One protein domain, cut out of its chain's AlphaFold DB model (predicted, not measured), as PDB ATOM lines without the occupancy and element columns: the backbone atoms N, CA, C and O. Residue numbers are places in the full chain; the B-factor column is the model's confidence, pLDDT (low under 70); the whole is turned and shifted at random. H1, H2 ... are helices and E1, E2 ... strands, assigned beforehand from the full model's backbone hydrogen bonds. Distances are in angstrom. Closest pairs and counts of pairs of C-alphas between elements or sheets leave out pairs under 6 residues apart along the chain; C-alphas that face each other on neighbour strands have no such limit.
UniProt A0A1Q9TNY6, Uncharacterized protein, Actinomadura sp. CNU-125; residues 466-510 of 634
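This is residues 466 to 510 of the 634 residues of an uncharacterized protein of Actinomadura sp. CNU-125 (UniProt A0A1Q9TNY6). A two-stranded antiparallel hairpin, E1 and E2, makes the main slab, and its long loop, residues 490 to 502, reaches out at one end to make much of the length. The short helix H1 sits near the other end of the model's long axis, and the stretch before it, residues 466 to 472, runs along one side of the hairpin. The printed part has 45 residues with one named helix and two named strands, in the order H1, E1, E2 along the chain; the sheet's order is E1 - E2, antiparallel. The class is mixed, helices and strands, with under half of the residues, 18 of 45, in named elements. The whole is loose, with a radius of gyration of the C-alphas of 12.4 A, and only just flat, its C-alphas spanning 38 by 21 by 12 A.

Strand E1 is residues 484 to 489, 15.7 A from first to last C-alpha, and begins with C-alpha 484 at (269.775, 226.365, 192.177). Strand E2 is residues 503 to 508, 16.7 A long, and ends with C-alpha 508 at (271.333, 224.872, 195.839). Helix H1 is residues 473 to 478, 8.8 A long, and begins with C-alpha 473 at (268.741, 230.839, 183.290).

E1 and E2 are neighbour strands and form a hairpin, antiparallel with 153 degrees between their N-to-C directions. The C-alphas of Tyr 484 and Pro 508 face each other at 4.3 A, and those of Asp 489 and Ser 503 face each other at 5.2 A. Across the pair, N of Thr 485 and O of Glu 507 are within hydrogen-bond range at 2.7 A, and N of Thr 505 and O of Asp 487 at 3.0 A. Between the strands, residues 492 to 493 pair with residues 496 to 497, antiparallel, in stretches too short to be named. H1 and E2 are apart, with no C-alpha of the one within 8 A of the other. In H1 every O i to N i+4 pair is within hydrogen-bond range.

The two C-alphas farthest apart are those of Gly 480 and Thr 495, at 38.1 A. The C-alphas of Asp 466 and Ala 510, the first and last printed residues, are 25.0 A apart. The printed part has no cut. The link from H1 to E1, five residues, is tight. The link from E1 to E2 is long, 13 residues, and the C-alphas of this stretch, residues 490 to 502, lie 7 to 23 A from the mean of the C-alphas. The mean pLDDT of the printed part is 84.5, and no printed residue is under 70.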
ATOM      1  N   ASP A 466     257.792 240.539 187.928       86.38
ATOM      2  CA  ASP A 466     258.209 239.384 188.730       86.38
ATOM      3  C   ASP A 466     259.738 239.393 188.916       86.38
ATOM      4  O   ASP A 466     260.521 239.388 187.957       86.38
ATOM      5  N   ALA A 467     260.192 239.414 190.171       85.88
ATOM      6  CA  ALA A 467     261.607 239.420 190.519       85.88
ATOM      7  C   ALA A 467     262.329 238.131 190.112       85.88
ATOM      8  O   ALA A 467     263.527 238.182 189.821       85.88
ATOM      9  N   CYS A 468     261.625 237.000 190.057       85.19
ATOM     10  CA  CYS A 468     262.175 235.715 189.635       85.19
ATOM     11  C   CYS A 468     262.395 235.677 188.123       85.19
ATOM     12  O   CYS A 468     263.314 235.003 187.661       85.19
ATOM     13  N   GLU A 469     261.621 236.447 187.354       87.38
ATOM     14  CA  GLU A 469     261.788 236.557 185.903       87.38
ATOM     15  C   GLU A 469     262.891 237.548 185.489       87.38
ATOM     16  O   GLU A 469     263.337 237.539 184.336       87.38
ATOM     17  N   LEU A 470     263.380 238.393 186.411       84.50
ATOM     18  CA  LEU A 470     264.449 239.358 186.115       84.50
ATOM     19  C   LEU A 470     265.792 238.696 185.783       84.50
ATOM     20  O   LEU A 470     266.583 239.271 185.030       84.50
ATOM     21  N   LEU A 471     266.077 237.531 186.369       85.31
ATOM     22  CA  LEU A 471     267.295 236.764 186.115       85.31
ATOM     23  C   LEU A 471     266.948 235.526 185.298       85.31
ATOM     24  O   LEU A 471     266.318 234.593 185.788       85.31
ATOM     25  N   LYS A 472     267.401 235.506 184.045       86.81
ATOM     26  CA  LYS A 472     267.217 234.348 183.168       86.81
ATOM     27  C   LYS A 472     268.188 233.236 183.546       86.81
ATOM     28  O   LYS A 472     269.246 233.492 184.120       86.81
ATOM     29  N   GLU A 473     267.875 232.015 183.126       84.44
ATOM     30  CA  GLU A 473     268.741 230.839 183.290       84.44
ATOM     31  C   GLU A 473     270.178 231.120 182.805       84.44
ATOM     32  O   GLU A 473     271.146 230.833 183.497       84.44
ATOM     33  N   GLU A 474     270.325 231.842 181.688       87.00
ATOM     34  CA  GLU A 474     271.615 232.291 181.135       87.00
ATOM     35  C   GLU A 474     272.411 233.242 182.053       87.00
ATOM     36  O   GLU A 474     273.647 233.283 182.005       87.00
ATOM     37  N   ASP A 475     271.730 234.054 182.864       86.44
ATOM     38  CA  ASP A 475     272.373 234.958 183.817       86.44
ATOM     39  C   ASP A 475     272.797 234.208 185.082       86.44
ATOM     40  O   ASP A 475     273.902 234.447 185.575       86.44
ATOM     41  N   LEU A 476     271.975 233.259 185.547       85.81
ATOM     42  CA  LEU A 476     272.311 232.333 186.637       85.81
ATOM     43  C   LEU A 476     273.504 231.452 186.255       85.81
ATOM     44  O   LEU A 476     274.435 231.280 187.047       85.81
ATOM     45  N   ALA A 477     273.537 231.004 185.003       85.69
ATOM     46  CA  ALA A 477     274.628 230.244 184.425       85.69
ATOM     47  C   ALA A 477     275.971 230.961 184.523       85.69
ATOM     48  O   ALA A 477     276.978 230.437 185.009       85.69
ATOM     49  N   ARG A 478     275.973 232.241 184.139       87.94
ATOM     50  CA  ARG A 478     277.169 233.091 184.139       87.94
ATOM     51  C   ARG A 478     277.789 233.252 185.529       87.94
ATOM     52  O   ARG A 478     278.985 233.533 185.624       87.94
ATOM     53  N   VAL A 479     276.999 233.090 186.588       85.81
ATOM     54  CA  VAL A 479     277.451 233.173 187.984       85.81
ATOM     55  C   VAL A 479     277.557 231.807 188.676       85.81
ATOM     56  O   VAL A 479     277.853 231.760 189.868       85.81
ATOM     57  N   GLY A 480     277.390 230.704 187.937       84.00
ATOM     58  CA  GLY A 480     277.522 229.339 188.454       84.00
ATOM     59  C   GLY A 480     276.374 228.901 189.367       84.00
ATOM     60  O   GLY A 480     276.589 228.079 190.257       84.00
ATOM     61  N   LEU A 481     275.177 229.463 189.170       84.88
ATOM     62  CA  LEU A 481     273.957 229.159 189.927       84.88
ATOM     63  C   LEU A 481     272.962 228.289 189.126       84.88
ATOM     64  O   LEU A 481     271.766 228.330 189.378       84.88
ATOM     65  N   GLU A 482     273.459 227.498 188.173       83.62
ATOM     66  CA  GLU A 482     272.679 226.624 187.268       83.62
ATOM     67  C   GLU A 482     271.832 225.583 188.031       83.62
ATOM     68  O   GLU A 482     270.702 225.286 187.666       83.62
ATOM     69  N   ASP A 483     272.392 225.032 189.115       83.69
ATOM     70  CA  ASP A 483     271.797 223.954 189.918       83.69
ATOM     71  C   ASP A 483     271.030 224.502 191.144       83.69
ATOM     72  O   ASP A 483     271.005 223.860 192.199       83.69
ATOM     73  N   TYR A 484     270.480 225.718 191.065       84.94
ATOM     74  CA  TYR A 484     269.775 226.365 192.177       84.94
ATOM     75  C   TYR A 484     268.263 226.414 191.922       84.94
ATOM     76  O   TYR A 484     267.815 226.699 190.816       84.94
ATOM     77  N   THR A 485     267.462 226.165 192.957       85.69
ATOM     78  CA  THR A 485     266.018 226.412 192.962       85.69
ATOM     79  C   THR A 485     265.718 227.830 193.423       85.69
ATOM     80  O   THR A 485     266.345 228.325 194.361       85.69
ATOM     81  N   THR A 486     264.736 228.462 192.787       86.12
ATOM     82  CA  THR A 486     264.170 229.747 193.206       86.12
ATOM     83  C   THR A 486     263.110 229.553 194.280       86.12
ATOM     84  O   THR A 486     262.172 228.782 194.077       86.12
ATOM     85  N   ASP A 487     263.223 230.307 195.363       86.38
ATOM     86  CA  ASP A 487     262.176 230.493 196.362       86.38
ATOM     87  C   ASP A 487     261.618 231.925 196.221       86.38
ATOM     88  O   ASP A 487     262.351 232.886 196.507       86.38
ATOM     89  N   PRO A 488     260.405 232.091 195.658       87.12
ATOM     90  CA  PRO A 488     259.786 233.395 195.455       87.12
ATOM     91  C   PRO A 488     259.172 233.939 196.749       87.12
ATOM     92  O   PRO A 488     258.381 233.262 197.400       87.12
ATOM     93  N   ASP A 489     259.440 235.208 197.049       84.25
ATOM     94  CA  ASP A 489     258.798 235.938 198.141       84.25
ATOM     95  C   ASP A 489     257.944 237.094 197.594       84.25
ATOM     96  O   ASP A 489     258.457 237.999 196.923       84.25
ATOM     97  N   GLY A 490     256.653 237.100 197.934       84.62
ATOM     98  CA  GLY A 490     255.765 238.252 197.742       84.62
ATOM     99  C   GLY A 490     256.000 239.352 198.785       84.62
ATOM    100  O   GLY A 490     256.705 239.148 199.778       84.62
ATOM    101  N   ALA A 491     255.411 240.530 198.575       84.12
ATOM    102  CA  ALA A 491     255.411 241.589 199.580       84.12
ATOM    103  C   ALA A 491     254.174 242.477 199.494       84.12
ATOM    104  O   ALA A 491     253.687 242.792 198.413       84.12
ATOM    105  N   GLU A 492     253.777 242.977 200.656       83.31
ATOM    106  CA  GLU A 492     252.752 244.001 200.806       83.31
ATOM    107  C   GLU A 492     253.416 245.363 201.082       83.31
ATOM    108  O   GLU A 492     254.422 245.457 201.802       83.31
ATOM    109  N   VAL A 493     252.850 246.436 200.522       76.56
ATOM    110  CA  VAL A 493     253.239 247.823 200.819       76.56
ATOM    111  C   VAL A 493     251.999 248.622 201.189       76.56
ATOM    112  O   VAL A 493     251.162 248.924 200.341       76.56
ATOM    113  N   GLY A 494     251.888 248.994 202.466       78.19
ATOM    114  CA  GLY A 494     250.701 249.677 202.977       78.19
ATOM    115  C   GLY A 494     249.465 248.796 202.808       78.19
ATOM    116  O   GLY A 494     249.361 247.765 203.466       78.19
ATOM    117  N   THR A 495     248.536 249.201 201.942       78.81
ATOM    118  CA  THR A 495     247.336 248.415 201.606       78.81
ATOM    119  C   THR A 495     247.429 247.672 200.271       78.81
ATOM    120  O   THR A 495     246.473 246.987 199.918       78.81
ATOM    121  N   ALA A 496     248.513 247.845 199.511       80.94
ATOM    122  CA  ALA A 496     248.703 247.209 198.210       80.94
ATOM    123  C   ALA A 496     249.396 245.847 198.372       80.94
ATOM    124  O   ALA A 496     250.439 245.758 199.029       80.94
ATOM    125  N   ASP A 497     248.828 244.817 197.746       84.25
ATOM    126  CA  ASP A 497     249.414 243.477 197.644       84.25
ATOM    127  C   ASP A 497     249.984 243.302 196.233       84.25
ATOM    128  O   ASP A 497     249.300 243.565 195.240       84.25
ATOM    129  N   LEU A 498     251.262 242.939 196.134       85.25
ATOM    130  CA  LEU A 498     251.929 242.833 194.841       85.25
ATOM    131  C   LEU A 498     251.638 241.460 194.223       85.25
ATOM    132  O   LEU A 498     251.897 240.440 194.864       85.25
ATOM    133  N   PRO A 499     251.113 241.411 192.982       85.31
ATOM    134  CA  PRO A 499     250.640 240.165 192.383       85.31
ATOM    135  C   PRO A 499     251.775 239.179 192.090       85.31
ATOM    136  O   PRO A 499     251.545 237.969 192.100       85.31
ATOM    137  N   ASP A 500     252.981 239.699 191.856       88.62
ATOM    138  CA  ASP A 500     254.167 238.931 191.506       88.62
ATOM    139  C   ASP A 500     255.239 239.007 192.618       88.62
ATOM    140  O   ASP A 500     255.308 239.995 193.363       88.62
ATOM    141  N   PRO A 501     256.107 237.983 192.749       86.12
ATOM    142  CA  PRO A 501     257.200 237.973 193.721       86.12
ATOM    143  C   PRO A 501     258.128 239.184 193.581       86.12
ATOM    144  O   PRO A 501     258.580 239.523 192.490       86.12
ATOM    145  N   VAL A 502     258.503 239.804 194.702       84.75
ATOM    146  CA  VAL A 502     259.385 240.990 194.717       84.75
ATOM    147  C   VAL A 502     260.837 240.675 195.055       84.75
ATOM    148  O   VAL A 502     261.737 241.510 194.881       84.75
ATOM    149  N   SER A 503     261.078 239.477 195.579       84.06
ATOM    150  CA  SER A 503     262.413 238.969 195.845       84.06
ATOM    151  C   SER A 503     262.465 237.478 195.569       84.06
ATOM    152  O   SER A 503     261.488 236.777 195.810       84.06
ATOM    153  N   CYS A 504     263.611 237.006 195.091       86.00
ATOM    154  CA  CYS A 504     263.827 235.590 194.832       86.00
ATOM    155  C   CYS A 504     265.147 235.150 195.446       86.00
ATOM    156  O   CYS A 504     266.210 235.744 195.205       86.00
ATOM    157  N   THR A 505     265.059 234.122 196.285       86.19
ATOM    158  CA  THR A 505     266.214 233.487 196.910       86.19
ATOM    159  C   THR A 505     266.594 232.260 196.096       86.19
ATOM    160  O   THR A 505     265.746 231.449 195.745       86.19
ATOM    161  N   TYR A 506     267.875 232.132 195.769       84.12
ATOM    162  CA  TYR A 506     268.414 230.986 195.052       84.12
ATOM    163  C   TYR A 506     269.097 230.069 196.058       84.12
ATOM    164  O   TYR A 506     270.094 230.452 196.686       84.12
ATOM    165  N   GLU A 507     268.584 228.847 196.171       85.69
ATOM    166  CA  GLU A 507     269.133 227.797 197.024       85.69
ATOM    167  C   GLU A 507     269.651 226.619 196.195       85.69
ATOM    168  O   GLU A 507     269.029 226.241 195.209       85.69
ATOM    169  N   PRO A 508     270.787 226.014 196.563       82.69
ATOM    170  CA  PRO A 508     271.333 224.872 195.839       82.69
ATOM    171  C   PRO A 508     270.369 223.685 195.919       82.69
ATOM    172  O   PRO A 508     269.932 223.303 197.007       82.69
ATOM    173  N   VAL A 509     270.103 223.031 194.787       83.75
ATOM    174  CA  VAL A 509     269.357 221.770 194.770       83.75
ATOM    175  C   VAL A 509     270.120 220.766 195.634       83.75
ATOM    176  O   VAL A 509     271.263 220.405 195.334       83.75
ATOM    177  N   ALA A 510     269.502 220.304 196.723       75.75
ATOM    178  CA  ALA A 510     270.090 219.281 197.572       75.75
ATOM    179  C   ALA A 510     270.341 218.021 196.732       75.75
ATOM    180  O   ALA A 510     269.411 217.290 196.384       75.75
TER     181      ALA A 510